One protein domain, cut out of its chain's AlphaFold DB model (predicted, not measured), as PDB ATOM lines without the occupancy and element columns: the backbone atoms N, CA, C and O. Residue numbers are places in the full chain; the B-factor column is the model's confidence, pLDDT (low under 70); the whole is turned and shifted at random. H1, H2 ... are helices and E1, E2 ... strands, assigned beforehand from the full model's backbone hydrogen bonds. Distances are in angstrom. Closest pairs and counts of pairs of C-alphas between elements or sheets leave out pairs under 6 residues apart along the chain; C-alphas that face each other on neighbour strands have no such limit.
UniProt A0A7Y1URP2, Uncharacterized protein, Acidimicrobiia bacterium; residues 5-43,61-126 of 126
ATOM      1  N   LEU A   5      -3.681 -18.228  -1.355       86.88
ATOM      2  CA  LEU A   5      -3.545 -17.579  -0.062       86.88
ATOM      3  C   LEU A   5      -2.284 -16.721  -0.061       86.88
ATOM      4  O   LEU A   5      -1.158 -17.219  -0.077       86.88
ATOM      5  N   GLU A   6      -2.503 -15.413  -0.064       85.19
ATOM      6  CA  GLU A   6      -1.458 -14.403   0.004       85.19
ATOM      7  C   GLU A   6      -0.981 -14.227   1.449       85.19
ATOM      8  O   GLU A   6      -1.762 -13.880   2.337       85.19
ATOM      9  N   LEU A   7       0.305 -14.476   1.689       80.44
ATOM     10  CA  LEU A   7       0.903 -14.491   3.022       80.44
ATOM     11  C   LEU A   7       2.141 -13.595   3.074       80.44
ATOM     12  O   LEU A   7       2.944 -13.605   2.134       80.44
ATOM     13  N   PRO A   8       2.353 -12.839   4.166       79.38
ATOM     14  CA  PRO A   8       3.632 -12.186   4.389       79.38
ATOM     15  C   PRO A   8       4.775 -13.209   4.384       79.38
ATOM     16  O   PRO A   8       4.631 -14.311   4.916       79.38
ATOM     17  N   ASP A   9       5.935 -12.820   3.860       78.81
ATOM     18  CA  ASP A   9       7.135 -13.663   3.785       78.81
ATOM     19  C   ASP A   9       7.494 -14.388   5.103       78.81
ATOM     20  O   ASP A   9       7.789 -15.587   5.048       78.81
ATOM     21  N   PRO A  10       7.466 -13.744   6.296       77.38
ATOM     22  CA  PRO A  10       7.777 -14.447   7.544       77.38
ATOM     23  C   PRO A  10       6.750 -15.531   7.897       77.38
ATOM     24  O   PRO A  10       7.123 -16.577   8.426       77.38
ATOM     25  N   ASP A  11       5.477 -15.308   7.577       79.69
ATOM     26  CA  ASP A  11       4.393 -16.246   7.864       79.69
ATOM     27  C   ASP A  11       4.498 -17.454   6.916       79.69
ATOM     28  O   ASP A  11       4.438 -18.605   7.358       79.69
ATOM     29  N   LEU A  12       4.770 -17.198   5.628       83.81
ATOM     30  CA  LEU A  12       5.055 -18.246   4.647       83.81
ATOM     31  C   LEU A  12       6.266 -19.085   5.060       83.81
ATOM     32  O   LEU A  12       6.220 -20.308   4.968       83.81
ATOM     33  N   HIS A  13       7.342 -18.464   5.542       82.25
ATOM     34  CA  HIS A  13       8.504 -19.211   6.014       82.25
ATOM     35  C   HIS A  13       8.190 -20.080   7.235       82.25
ATOM     36  O   HIS A  13       8.618 -21.236   7.305       82.25
ATOM     37  N   ALA A  14       7.451 -19.544   8.205       80.19
ATOM     38  CA  ALA A  14       7.079 -20.302   9.390       80.19
ATOM     39  C   ALA A  14       6.232 -21.534   9.016       80.19
ATOM     40  O   ALA A  14       6.439 -22.605   9.582       80.19
ATOM     41  N   LEU A  15       5.353 -21.409   8.016       86.00
ATOM     42  CA  LEU A  15       4.596 -22.526   7.440       86.00
ATOM     43  C   LEU A  15       5.491 -23.500   6.657       86.00
ATOM     44  O   LEU A  15       5.413 -24.711   6.853       86.00
ATOM     45  N   ALA A  16       6.375 -22.981   5.806       86.44
ATOM     46  CA  ALA A  16       7.265 -23.765   4.946       86.44
ATOM     47  C   ALA A  16       8.321 -24.569   5.720       86.44
ATOM     48  O   ALA A  16       8.809 -25.580   5.226       86.44
ATOM     49  N   THR A  17       8.671 -24.131   6.929       83.06
ATOM     50  CA  THR A  17       9.586 -24.841   7.836       83.06
ATOM     51  C   THR A  17       8.860 -25.680   8.885       83.06
ATOM     52  O   THR A  17       9.505 -26.277   9.743       83.06
ATOM     53  N   GLY A  18       7.522 -25.698   8.865       82.88
ATOM     54  CA  GLY A  18       6.707 -26.393   9.865       82.88
ATOM     55  C   GLY A  18       6.781 -25.778  11.268       82.88
ATOM     56  O   GLY A  18       6.287 -26.357  12.237       82.88
ATOM     57  N   THR A  19       7.374 -24.587  11.396       82.12
ATOM     58  CA  THR A  19       7.432 -23.829  12.651       82.12
ATOM     59  C   THR A  19       6.029 -23.443  13.115       82.12
ATOM     60  O   THR A  19       5.735 -23.489  14.309       82.12
ATOM     61  N   VAL A  20       5.116 -23.143  12.199       81.19
ATOM     62  CA  VAL A  20       3.681 -23.031  12.488       81.19
ATOM     63  C   VAL A  20       2.899 -23.827  11.454       81.19
ATOM     64  O   VAL A  20       3.401 -24.115  10.373       81.19
ATOM     65  N   ILE A  21       1.661 -24.179  11.789       88.19
ATOM     66  CA  ILE A  21       0.694 -24.754  10.839       88.19
ATOM     67  C   ILE A  21      -0.547 -23.862  10.722       88.19
ATOM     68  O   ILE A  21      -1.605 -24.310  10.305       88.19
ATOM     69  N   VAL A  22      -0.436 -22.603  11.154       85.31
ATOM     70  CA  VAL A  22      -1.536 -21.641  11.222       85.31
ATOM     71  C   VAL A  22      -1.272 -20.492  10.262       85.31
ATOM     72  O   VAL A  22      -0.189 -19.908  10.274       85.31
ATOM     73  N   ALA A  23      -2.290 -20.149   9.482       84.69
ATOM     74  CA  ALA A  23      -2.366 -18.950   8.666       84.69
ATOM     75  C   ALA A  23      -3.604 -18.130   9.056       84.69
ATOM     76  O   ALA A  23      -4.512 -18.624   9.727       84.69
ATOM     77  N   PHE A  24      -3.657 -16.878   8.615       81.75
ATOM     78  CA  PHE A  24      -4.848 -16.048   8.746       81.75
ATOM     79  C   PHE A  24      -5.415 -15.753   7.368       81.75
ATOM     80  O   PHE A  24      -4.676 -15.373   6.460       81.75
ATOM     81  N   ALA A  25      -6.728 -15.887   7.236       80.88
ATOM     82  CA  ALA A  25      -7.450 -15.542   6.023       80.88
ATOM     83  C   ALA A  25      -8.568 -14.540   6.339       80.88
ATOM     84  O   ALA A  25      -9.098 -14.530   7.460       80.88
ATOM     85  N   PRO A  26      -8.964 -13.693   5.372       81.19
ATOM     86  CA  PRO A  26     -10.201 -12.940   5.491       81.19
ATOM     87  C   PRO A  26     -11.365 -13.896   5.763       81.19
ATOM     88  O   PRO A  26     -11.408 -15.014   5.248       81.19
ATOM     89  N   ARG A  27     -12.318 -13.456   6.583       77.19
ATOM     90  CA  ARG A  27     -13.455 -14.298   6.954       77.19
ATOM     91  C   ARG A  27     -14.231 -14.734   5.705       77.19
ATOM     92  O   ARG A  27     -14.533 -13.891   4.860       77.19
ATOM     93  N   TYR A  28     -14.571 -16.022   5.628       78.62
ATOM     94  CA  TYR A  28     -15.233 -16.662   4.474       78.62
ATOM     95  C   TYR A  28     -14.420 -16.684   3.166       78.62
ATOM     96  O   TYR A  28     -14.993 -16.939   2.110       78.62
ATOM     97  N   ALA A  29     -13.117 -16.387   3.200       82.06
ATOM     98  CA  ALA A  29     -12.270 -16.485   2.009       82.06
ATOM     99  C   ALA A  29     -11.751 -17.905   1.744       82.06
ATOM    100  O   ALA A  29     -11.215 -18.152   0.670       82.06
ATOM    101  N   VAL A  30     -11.868 -18.799   2.727       86.44
ATOM    102  CA  VAL A  30     -11.399 -20.183   2.666       86.44
ATOM    103  C   VAL A  30     -12.404 -21.102   3.350       86.44
ATOM    104  O   VAL A  30     -13.005 -20.726   4.363       86.44
ATOM    105  N   ASP A  31     -12.539 -22.309   2.820       90.56
ATOM    106  CA  ASP A  31     -13.365 -23.387   3.345       90.56
ATOM    107  C   ASP A  31     -12.512 -24.591   3.781       90.56
ATOM    108  O   ASP A  31     -11.325 -24.736   3.479       90.56
ATOM    109  N   LEU A  32     -13.124 -25.474   4.572       91.25
ATOM    110  CA  LEU A  32     -12.472 -26.698   5.024       91.25
ATOM    111  C   LEU A  32     -12.214 -27.634   3.833       91.25
ATOM    112  O   LEU A  32     -13.134 -27.936   3.074       91.25
ATOM    113  N   ASN A  33     -11.011 -28.205   3.775       93.06
ATOM    114  CA  ASN A  33     -10.480 -29.033   2.684       93.06
ATOM    115  C   ASN A  33     -10.096 -28.271   1.410       93.06
ATOM    116  O   ASN A  33      -9.770 -28.921   0.415       93.06
ATOM    117  N   ASP A  34     -10.080 -26.938   1.437       93.00
ATOM    118  CA  ASP A  34      -9.517 -26.171   0.332       93.00
ATOM    119  C   ASP A  34      -8.022 -26.453   0.181       93.00
ATOM    120  O   ASP A  34      -7.270 -26.533   1.158       93.00
ATOM    121  N   GLU A  35      -7.600 -26.584  -1.073       93.62
ATOM    122  CA  GLU A  35      -6.203 -26.689  -1.469       93.62
ATOM    123  C   GLU A  35      -5.767 -25.349  -2.069       93.62
ATOM    124  O   GLU A  35      -6.282 -24.918  -3.104       93.62
ATOM    125  N   LEU A  36      -4.828 -24.683  -1.398       92.12
ATOM    126  CA  LEU A  36      -4.444 -23.303  -1.676       92.12
ATOM    127  C   LEU A  36      -2.974 -23.216  -2.078       92.12
ATOM    128  O   LEU A  36      -2.095 -23.739  -1.388       92.12
ATOM    129  N   GLU A  37      -2.693 -22.497  -3.162       91.69
ATOM    130  CA  GLU A  37      -1.328 -22.078  -3.494       91.69
ATOM    131  C   GLU A  37      -0.899 -20.989  -2.499       91.69
ATOM    132  O   GLU A  37      -1.582 -19.970  -2.350       91.69
ATOM    133  N   LEU A  38       0.224 -21.198  -1.804       89.56
ATOM    134  CA  LEU A  38       0.741 -20.242  -0.825       89.56
ATOM    135  C   LEU A  38       1.662 -19.243  -1.523       89.56
ATOM    136  O   LEU A  38       2.740 -19.606  -2.004       89.56
ATOM    137  N   VAL A  39       1.232 -17.983  -1.582       86.81
ATOM    138  CA  VAL A  39       1.901 -16.942  -2.370       86.81
ATOM    139  C   VAL A  39       2.496 -15.877  -1.445       86.81
ATOM    140  O   VAL A  39       1.764 -15.304  -0.638       86.81
ATOM    141  N   PRO A  40       3.801 -15.566  -1.557       84.31
ATOM    142  CA  PRO A  40       4.409 -14.485  -0.792       84.31
ATOM    143  C   PRO A  40       3.936 -13.117  -1.297       84.31
ATOM    144  O   PRO A  40       3.965 -12.851  -2.500       84.31
ATOM    145  N   ILE A  41       3.564 -12.225  -0.376       77.44
ATOM    146  CA  ILE A  41       3.234 -10.818  -0.682       77.44
ATOM    147  C   ILE A  41       4.252  -9.809  -0.134       77.44
ATOM    148  O   ILE A  41       4.026  -8.600  -0.202       77.44
ATOM    149  N   GLY A  42       5.401 -10.281   0.360       70.69
ATOM    150  CA  GLY A  42       6.483  -9.436   0.850       70.69
ATOM    151  C   GLY A  42       6.496  -9.272   2.370       70.69
ATOM    152  O   GLY A  42       5.904 -10.046   3.126       70.69
ATOM    153  N   ALA A  43       7.209  -8.246   2.836       66.31
ATOM    154  CA  ALA A  43       7.426  -8.021   4.259       66.31
ATOM    155  C   ALA A  43       6.119  -7.718   5.008       66.31
ATOM    156  O   ALA A  43       5.273  -6.943   4.558       66.31
ATOM    157  N   THR A  61      12.588 -21.016  -0.767       63.62
ATOM    158  CA  THR A  61      12.647 -21.142  -2.227       63.62
ATOM    159  C   THR A  61      11.815 -22.344  -2.664       63.62
ATOM    160  O   THR A  61      12.266 -23.478  -2.524       63.62
ATOM    161  N   GLY A  62      10.609 -22.123  -3.187       70.56
ATOM    162  CA  GLY A  62       9.775 -23.210  -3.707       70.56
ATOM    163  C   GLY A  62       8.291 -22.870  -3.772       70.56
ATOM    164  O   GLY A  62       7.843 -21.906  -3.159       70.56
ATOM    165  N   ALA A  63       7.539 -23.670  -4.532       84.94
ATOM    166  CA  ALA A  63       6.081 -23.635  -4.518       84.94
ATOM    167  C   ALA A  63       5.571 -24.471  -3.338       84.94
ATOM    168  O   ALA A  63       5.980 -25.626  -3.181       84.94
ATOM    169  N   PHE A  64       4.693 -23.882  -2.529       90.69
ATOM    170  CA  PHE A  64       4.053 -24.548  -1.400       90.69
ATOM    171  C   PHE A  64       2.543 -24.565  -1.584       90.69
ATOM    172  O   PHE A  64       1.948 -23.587  -2.042       90.69
ATOM    173  N   THR A  65       1.941 -25.667  -1.159       93.44
ATOM    174  CA  THR A  65       0.493 -25.850  -1.152       93.44
ATOM    175  C   THR A  65       0.026 -26.087   0.276       93.44
ATOM    176  O   THR A  65       0.619 -26.888   1.001       93.44
ATOM    177  N   GLY A  66      -1.026 -25.393   0.694       93.00
ATOM    178  CA  GLY A  66      -1.694 -25.612   1.972       93.00
ATOM    179  C   GLY A  66      -3.027 -26.324   1.775       93.00
ATOM    180  O   GLY A  66      -3.849 -25.865   0.991       93.00
ATOM    181  N   LEU A  67      -3.253 -27.411   2.506       94.88
ATOM    182  CA  LEU A  67      -4.571 -28.024   2.663       94.88
ATOM    183  C   LEU A  67      -5.203 -27.520   3.960       94.88
ATOM    184  O   LEU A  67      -4.634 -27.727   5.036       94.88
ATOM    185  N   VAL A  68      -6.379 -26.906   3.878       93.19
ATOM    186  CA  VAL A  68      -7.116 -26.429   5.053       93.19
ATOM    187  C   VAL A  68      -7.703 -27.613   5.818       93.19
ATOM    188  O   VAL A  68      -8.599 -28.300   5.330       93.19
ATOM    189  N   VAL A  69      -7.225 -27.841   7.041       93.94
ATOM    190  CA  VAL A  69      -7.686 -28.939   7.913       93.94
ATOM    191  C   VAL A  69      -8.502 -28.460   9.112       93.94
ATOM    192  O   VAL A  69      -9.095 -29.271   9.817       93.94
ATOM    193  N   GLY A  70      -8.535 -27.151   9.362       91.00
ATOM    194  CA  GLY A  70      -9.292 -26.570  10.460       91.00
ATOM    195  C   GLY A  70      -9.522 -25.079  10.267       91.00
ATOM    196  O   GLY A  70      -8.681 -24.382   9.705       91.00
ATOM    197  N   LEU A  71     -10.666 -24.599  10.750       89.12
ATOM    198  CA  LEU A  71     -11.064 -23.195  10.702       89.12
ATOM    199  C   LEU A  71     -11.603 -22.775  12.063       89.12
ATOM    200  O   LEU A  71     -12.465 -23.449  12.629       89.12
ATOM    201  N   GLN A  72     -11.090 -21.666  12.581       86.62
ATOM    202  CA  GLN A  72     -11.520 -21.081  13.847       86.62
ATOM    203  C   GLN A  72     -11.643 -19.563  13.701       86.62
ATOM    204  O   GLN A  72     -10.789 -18.945  13.069       86.62
ATOM    205  N   PRO A  73     -12.652 -18.906  14.297       82.38
ATOM    206  CA  PRO A  73     -12.672 -17.449  14.357       82.38
ATOM    207  C   PRO A  73     -11.418 -16.928  15.075       82.38
ATOM    208  O   PRO A  73     -11.088 -17.414  16.155       82.38
ATOM    209  N   ALA A  74     -10.756 -15.890  14.551       75.75
ATOM    210  CA  ALA A  74      -9.583 -15.312  15.226       75.75
ATOM    211  C   ALA A  74      -9.898 -14.769  16.637       75.75
ATOM    212  O   ALA A  74      -9.024 -14.705  17.494       75.75
ATOM    213  N   ALA A  75     -11.165 -14.433  16.904       70.50
ATOM    214  CA  ALA A  75     -11.647 -14.028  18.225       70.50
ATOM    215  C   ALA A  75     -11.601 -15.148  19.284       70.50
ATOM    216  O   ALA A  75     -11.728 -14.854  20.469       70.50
ATOM    217  N   SER A  76     -11.434 -16.410  18.877       71.56
ATOM    218  CA  SER A  76     -11.370 -17.570  19.776       71.56
ATOM    219  C   SER A  76      -9.967 -17.826  20.341       71.56
ATOM    220  O   SER A  76      -9.765 -18.812  21.041       71.56
ATOM    221  N   LEU A  77      -8.983 -16.981  20.021       70.31
ATOM    222  CA  LEU A  77      -7.615 -17.122  20.510       70.31
ATOM    223  C   LEU A  77      -7.530 -16.758  22.000       70.31
ATOM    224  O   LEU A  77      -7.530 -15.577  22.353       70.31
ATOM    225  N   ALA A  78      -7.415 -17.763  22.872       60.03
ATOM    226  CA  ALA A  78      -7.031 -17.556  24.264       60.03
ATOM    227  C   ALA A  78      -5.520 -17.272  24.324       60.03
ATOM    228  O   ALA A  78      -4.690 -18.147  24.079       60.03
ATOM    229  N   SER A  79      -5.142 -16.020  24.590       53.25
ATOM    230  CA  SER A  79      -3.737 -15.620  24.683       53.25
ATOM    231  C   SER A  79      -3.137 -16.014  26.038       53.25
ATOM    232  O   SER A  79      -2.934 -15.152  26.891       53.25
ATOM    233  N   ASP A  80      -2.848 -17.297  26.243       52.44
ATOM    234  CA  ASP A  80      -1.921 -17.723  27.296       52.44
ATOM    235  C   ASP A  80      -0.503 -17.848  26.713       52.44
ATOM    236  O   ASP A  80      -0.309 -18.316  25.588       52.44
ATOM    237  N   GLU A  81       0.501 -17.413  27.481       49.22
ATOM    238  CA  GLU A  81       1.890 -17.161  27.043       49.22
ATOM    239  C   GLU A  81       2.607 -18.357  26.374       49.22
ATOM    240  O   GLU A  81       3.622 -18.165  25.708       49.22
ATOM    241  N   GLY A  82       2.080 -19.585  26.467       47.31
ATOM    242  CA  GLY A  82       2.618 -20.768  25.777       47.31
ATOM    243  C   GLY A  82       2.164 -20.937  24.316       47.31
ATOM    244  O   GLY A  82       2.901 -21.490  23.500       47.31
ATOM    245  N   ALA A  83       0.980 -20.434  23.956       50.94
ATOM    246  CA  ALA A  83       0.397 -20.574  22.616       50.94
ATOM    247  C   ALA A  83       1.008 -19.616  21.578       50.94
ATOM    248  O   ALA A  83       0.948 -19.864  20.370       50.94
ATOM    249  N   ALA A  84       1.634 -18.536  22.052       51.47
ATOM    250  CA  ALA A  84       2.209 -17.474  21.227       51.47
ATOM    251  C   ALA A  84       3.340 -17.956  20.299       51.47
ATOM    252  O   ALA A  84       3.612 -17.329  19.280       51.47
ATOM    253  N   HIS A  85       3.987 -19.087  20.606       55.53
ATOM    254  CA  HIS A  85       5.001 -19.681  19.726       55.53
ATOM    255  C   HIS A  85       4.411 -20.419  18.518       55.53
ATOM    256  O   HIS A  85       5.112 -20.622  17.528       55.53
ATOM    257  N   HIS A  86       3.144 -20.830  18.599       58.38
ATOM    258  CA  HIS A  86       2.463 -21.605  17.560       58.38
ATOM    259  C   HIS A  86       1.508 -20.759  16.713       58.38
ATOM    260  O   HIS A  86       1.086 -21.200  15.644       58.38
ATOM    261  N   ILE A  87       1.174 -19.554  17.185       60.81
ATOM    262  CA  ILE A  87       0.196 -18.659  16.571       60.81
ATOM    263  C   ILE A  87       0.803 -17.264  16.456       60.81
ATOM    264  O   ILE A  87       1.187 -16.649  17.448       60.81
ATOM    265  N   LEU A  88       0.858 -16.742  15.232       60.22
ATOM    266  CA  LEU A  88       1.401 -15.418  14.944       60.22
ATOM    267  C   LEU A  88       0.381 -14.340  15.347       60.22
ATOM    268  O   LEU A  88      -0.385 -13.851  14.516       60.22
ATOM    269  N   ALA A  89       0.333 -13.990  16.632       52.66
ATOM    270  CA  ALA A  89      -0.618 -13.027  17.180       52.66
ATOM    271  C   ALA A  89      -0.363 -11.599  16.658       52.66
ATOM    272  O   ALA A  89       0.383 -10.838  17.257       52.66
ATOM    273  N   ALA A  90      -0.978 -11.257  15.523       51.97
ATOM    274  CA  ALA A  90      -1.371  -9.901  15.130       51.97
ATOM    275  C   ALA A  90      -2.141  -9.970  13.802       51.97
ATOM    276  O   ALA A  90      -1.570  -9.686  12.746       51.97
ATOM    277  N   VAL A  91      -3.423 -10.360  13.841       54.94
ATOM    278  CA  VAL A  91      -4.361 -10.129  12.729       54.94
ATOM    279  C   VAL A  91      -5.700  -9.634  13.292       54.94
ATOM    280  O   VAL A  91      -6.362 -10.370  14.021       54.94
ATOM    281  N   PRO A  92      -6.105  -8.383  13.004       49.44
ATOM    282  CA  PRO A  92      -7.212  -7.733  13.709       49.44
ATOM    283  C   PRO A  92      -8.617  -8.101  13.195       49.44
ATOM    284  O   PRO A  92      -9.600  -7.712  13.819       49.44
ATOM    285  N   ALA A  93      -8.751  -8.848  12.094       60.03
ATOM    286  CA  ALA A  93     -10.035  -9.364  11.611       60.03
ATOM    287  C   ALA A  93      -9.821 -10.516  10.617       60.03
ATOM    288  O   ALA A  93      -9.155 -10.328   9.602       60.03
ATOM    289  N   GLY A  94     -10.390 -11.690  10.887       77.12
ATOM    290  CA  GLY A  94     -10.294 -12.847   9.996       77.12
ATOM    291  C   GLY A  94     -10.610 -14.163  10.695       77.12
ATOM    292  O   GLY A  94     -11.061 -14.180  11.847       77.12
ATOM    293  N   ASP A  95     -10.336 -15.247   9.983       83.38
ATOM    294  CA  ASP A  95     -10.369 -16.603  10.511       83.38
ATOM    295  C   ASP A  95      -8.935 -17.143  10.602       83.38
ATOM    296  O   ASP A  95      -8.072 -16.859   9.766       83.38
ATOM    297  N   VAL A  96      -8.679 -17.896  11.667       85.19
ATOM    298  CA  VAL A  96      -7.489 -18.721  11.828       85.19
ATOM    299  C   VAL A  96      -7.706 -20.002  11.039       85.19
ATOM    300  O   VAL A  96      -8.658 -20.748  11.272       85.19
ATOM    301  N   VAL A  97      -6.782 -20.252  10.125       88.19
ATOM    302  CA  VAL A  97      -6.765 -21.403   9.235       88.19
ATOM    303  C   VAL A  97      -5.651 -22.330   9.687       88.19
ATOM    304  O   VAL A  97      -4.484 -21.944   9.700       88.19
ATOM    305  N   ILE A  98      -5.995 -23.556  10.064       91.06
ATOM    306  CA  ILE A  98      -5.019 -24.607  10.349       91.06
ATOM    307  C   ILE A  98      -4.767 -25.350   9.043       91.06
ATOM    308  O   ILE A  98      -5.704 -25.866   8.429       91.06
ATOM    309  N   MET A  99      -3.514 -25.401   8.607       91.94
ATOM    310  CA  MET A  99      -3.132 -25.927   7.305       91.94
ATOM    311  C   MET A  99      -2.101 -27.037   7.411       91.94
ATOM    312  O   MET A  99      -1.099 -26.927   8.118       91.94
ATOM    313  N   ARG A 100      -2.295 -28.077   6.608       95.19
ATOM    314  CA  ARG A 100      -1.249 -29.046   6.303       95.19
ATOM    315  C   ARG A 100      -0.484 -28.574   5.071       95.19
ATOM    316  O   ARG A 100      -1.073 -28.427   4.005       95.19
ATOM    317  N   VAL A 101       0.811 -28.316   5.228       93.88
ATOM    318  CA  VAL A 101       1.646 -27.712   4.181       93.88
ATOM    319  C   VAL A 101       2.448 -28.780   3.443       93.88
ATOM    320  O   VAL A 101       3.013 -29.688   4.059       93.88
ATOM    321  N   PHE A 102       2.518 -28.643   2.125       93.88
ATOM    322  CA  PHE A 102       3.253 -29.512   1.220       93.88
ATOM    323  C   PHE A 102       4.232 -28.688   0.386       93.88
ATOM    324  O   PHE A 102       3.894 -27.607  -0.100       93.88
ATOM    325  N   SER A 103       5.442 -29.211   0.218       91.38
ATOM    326  CA  SER A 103       6.402 -28.773  -0.789       91.38
ATOM    327  C   SER A 103       6.354 -29.723  -1.991       91.38
ATOM    328  O   SER A 103       5.643 -30.732  -1.990       91.38
ATOM    329  N   ILE A 104       7.170 -29.448  -3.008       88.69
ATOM    330  CA  ILE A 104       7.355 -30.351  -4.154       88.69
ATOM    331  C   ILE A 104       7.890 -31.740  -3.761       88.69
ATOM    332  O   ILE A 104       7.757 -32.685  -4.535       88.69
ATOM    333  N   GLU A 105       8.507 -31.865  -2.582       89.81
ATOM    334  CA  GLU A 105       9.099 -33.111  -2.084       89.81
ATOM    335  C   GLU A 105       8.118 -33.925  -1.223       89.81
ATOM    336  O   GLU A 105       8.380 -35.092  -0.930       89.81
ATOM    337  N   GLY A 106       6.976 -33.339  -0.843       91.19
ATOM    338  CA  GLY A 106       5.969 -33.972   0.005       91.19
ATOM    339  C   GLY A 106       5.530 -33.088   1.178       91.19
ATOM    340  O   GLY A 106       5.680 -31.867   1.128       91.19
ATOM    341  N   PRO A 107       4.931 -33.672   2.232       93.38
ATOM    342  CA  PRO A 107       4.470 -32.902   3.380       93.38
ATOM    343  C   PRO A 107       5.654 -32.305   4.152       93.38
ATOM    344  O   PRO A 107       6.645 -32.988   4.399       93.38
ATOM    345  N   VAL A 108       5.530 -31.036   4.554       92.00
ATOM    346  CA  VAL A 108       6.572 -30.306   5.303       92.00
ATOM    347  C   VAL A 108       6.813 -30.923   6.683       92.00
ATOM    348  O   VAL A 108       7.950 -31.013   7.129       92.00
ATOM    349  N   LEU A 109       5.741 -31.359   7.345       91.12
ATOM    350  CA  LEU A 109       5.793 -32.122   8.589       91.12
ATOM    351  C   LEU A 109       5.381 -33.563   8.314       91.12
ATOM    352  O   LEU A 109       4.435 -33.815   7.558       91.12
ATOM    353  N   THR A 110       6.041 -34.512   8.970       94.94
ATOM    354  CA  THR A 110       5.577 -35.901   8.967       94.94
ATOM    355  C   THR A 110       4.207 -36.009   9.653       94.94
ATOM    356  O   THR A 110       3.821 -35.149  10.443       94.94
ATOM    357  N   ASP A 111       3.457 -37.080   9.376       94.81
ATOM    358  CA  ASP A 111       2.163 -37.332  10.030       94.81
ATOM    359  C   ASP A 111       2.189 -37.208  11.570       94.81
ATOM    360  O   ASP A 111       1.317 -36.521  12.109       94.81
ATOM    361  N   PRO A 112       3.149 -37.819  12.302       95.19
ATOM    362  CA  PRO A 112       3.187 -37.695  13.759       95.19
ATOM    363  C   PRO A 112       3.498 -36.269  14.231       95.19
ATOM    364  O   PRO A 112       2.844 -35.793  15.157       95.19
ATOM    365  N   GLU A 113       4.432 -35.568  13.584       92.00
ATOM    366  CA  GLU A 113       4.779 -34.180  13.935       92.00
ATOM    367  C   GLU A 113       3.599 -33.238  13.698       92.00
ATOM    368  O   GLU A 113       3.310 -32.359  14.512       92.00
ATOM    369  N   PHE A 114       2.881 -33.443  12.591       92.75
ATOM    370  CA  PHE A 114       1.682 -32.682  12.284       92.75
ATOM    371  C   PHE A 114       0.588 -32.915  13.331       92.75
ATOM    372  O   PHE A 114      -0.004 -31.953  13.814       92.75
ATOM    373  N   ALA A 115       0.340 -34.171  13.712       91.06
ATOM    374  CA  ALA A 115      -0.670 -34.516  14.711       91.06
ATOM    375  C   ALA A 115      -0.354 -33.922  16.095       91.06
ATOM    376  O   ALA A 115      -1.250 -33.393  16.753       91.06
ATOM    377  N   GLU A 116       0.912 -33.961  16.520       89.69
ATOM    378  CA  GLU A 116       1.361 -33.341  17.771       89.69
ATOM    379  C   GLU A 116       1.116 -31.824  17.756       89.69
ATOM    380  O   GLU A 116       0.560 -31.261  18.703       89.69
ATOM    381  N   ARG A 117       1.468 -31.164  16.649       86.69
ATOM    382  CA  ARG A 117       1.327 -29.709  16.514       86.69
ATOM    383  C   ARG A 117      -0.133 -29.277  16.393       86.69
ATOM    384  O   ARG A 117      -0.516 -28.269  16.984       86.69
ATOM    385  N   LEU A 118      -0.953 -30.063  15.695       89.00
ATOM    386  CA  LEU A 118      -2.400 -29.875  15.629       89.00
ATOM    387  C   LEU A 118      -3.024 -29.949  17.024       89.00
ATOM    388  O   LEU A 118      -3.752 -29.037  17.401       89.00
ATOM    389  N   ALA A 119      -2.689 -30.971  17.815       87.31
ATOM    390  CA  ALA A 119      -3.208 -31.116  19.173       87.31
ATOM    391  C   ALA A 119      -2.825 -29.930  20.075       87.31
ATOM    392  O   ALA A 119      -3.658 -29.447  20.844       87.31
ATOM    393  N   ALA A 120      -1.588 -29.432  19.956       83.50
ATOM    394  CA  ALA A 120      -1.135 -28.254  20.691       83.50
ATOM    395  C   ALA A 120      -1.933 -26.994  20.320       83.50
ATOM    396  O   ALA A 120      -2.298 -26.226  21.205       83.50
ATOM    397  N   ILE A 121      -2.243 -26.798  19.035       81.06
ATOM    398  CA  ILE A 121      -3.022 -25.646  18.554       81.06
ATOM    399  C   ILE A 121      -4.497 -25.765  18.927       81.06
ATOM    400  O   ILE A 121      -5.089 -24.796  19.391       81.06
ATOM    401  N   GLU A 122      -5.100 -26.942  18.770       83.31
ATOM    402  CA  GLU A 122      -6.490 -27.168  19.170       83.31
ATOM    403  C   GLU A 122      -6.711 -26.912  20.663       83.31
ATOM    404  O   GLU A 122      -7.782 -26.442  21.042       83.31
ATOM    405  N   ALA A 123      -5.711 -27.175  21.509       81.38
ATOM    406  CA  ALA A 123      -5.774 -26.868  22.935       81.38
ATOM    407  C   ALA A 123      -5.862 -25.359  23.232       81.38
ATOM    408  O   ALA A 123      -6.373 -24.994  24.282       81.38
ATOM    409  N   VAL A 124      -5.411 -24.492  22.317       76.50
ATOM    410  CA  VAL A 124      -5.496 -23.023  22.454       76.50
ATOM    411  C   VAL A 124      -6.908 -22.500  22.166       76.50
ATOM    412  O   VAL A 124      -7.287 -21.436  22.647       76.50
ATOM    413  N   PHE A 125      -7.686 -23.233  21.366       72.81
ATOM    414  CA  PHE A 125      -9.039 -22.846  20.950       72.81
ATOM    415  C   PHE A 125     -10.158 -23.420  21.833       72.81
ATOM    416  O   PHE A 125     -11.332 -23.169  21.554       72.81
ATOM    417  N   ARG A 126      -9.818 -24.224  22.847       65.62
ATOM    418  CA  ARG A 126     -10.767 -24.847  23.783       65.62
ATOM    419  C   ARG A 126     -10.865 -24.056  25.078       65.62
ATOM    420  O   ARG A 126     -11.998 -23.991  25.603       65.62
TER     421      ARG A 126
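Overview. This is residues 5 to 43 and 61 to 126 of the 126 residues of an uncharacterized protein of Acidimicrobiia bacterium (UniProt A0A7Y1URP2). One sheet of five strands, strongly twisted and curled like part of a barrel, makes the core, with its edge strands E1 and E2 coming near each other at one place. The short helix H1 packs at the mouth of the curl, with C-alphas of all five strands within 10 A, and the longer H2 runs over E5 on the same face. The printed part has 105 residues, with two named helices and five named strands in the order E1 H1 E2 E3 E4 E5 H2 along the chain; the mixed sheet has the order E1 E3 E4 E5 E2. The class is mixed, helices and strands, with 52 residues, under half, in named elements. The whole is compact, with a radius of gyration of the C-alphas of 12.7 A and spans of 34 by 29 by 25 A.

Along the chain. E1, residues 5 to 7, begins at C-alpha 5 (-3.545, -17.579, -0.062) and is 6.2 A long. H1, residues 9 to 16, measures 10.2 A, and E2, residues 22 to 25, 10.0 A. E3, residues 35 to 40, measures 16.2 A. E4, residues 64 to 73, measures 24.1 A and bends by 69 degrees at residue 69. E5, residues 95 to 103, measures 23.6 A and bends by 52 degrees at residue 100. H2, residues 111 to 122, measures 16.2 A and ends at C-alpha 122 (-6.490, -27.168, 19.170).

Arrangement. Edge strand E1 is parallel to E3, with N 5 and O 37 2.9 A apart, within hydrogen-bond range. E3 is antiparallel to E4, N 36 and O 66 being 2.8 A apart; its pairing is staggered, residues 35 to 38 with E4 and 38 to 40 with E1. E4 and E5 form a hairpin, with N 67 and O 100 2.8 A apart. E5 is antiparallel to edge strand E2, with N 23 and O 97 2.8 A apart. The closest C-alphas of E1 and E2, those of Leu 5 and Ala 25, are 7.5 A apart. H1 is on the sheet at a height of 7.8 A; its closest C-alphas to E5 are Leu 15 and Val 101, 6.8 A. H2 is on the same face at a height of 10.2 A, along E5 at 11 degrees on the local plane; Arg 100 and Phe 114 have their closest C-alphas, 7.6 A. H1 and H2 are apart. In both helices every O i to N i+4 pair is within hydrogen-bond range.

Size, cuts and confidence. The C-alphas farthest apart, those of Thr 61 and Arg 126, are 35.2 A apart. Residues 44 to 60 are not printed; C-alphas 43 and 61 are 15.5 A apart across this cut. The link from E4 to E5 is long, 21 residues. Mean pLDDT of the printed part is 80.4, with residue 43, residue 61, residues 78 to 93 and residue 126 under 70.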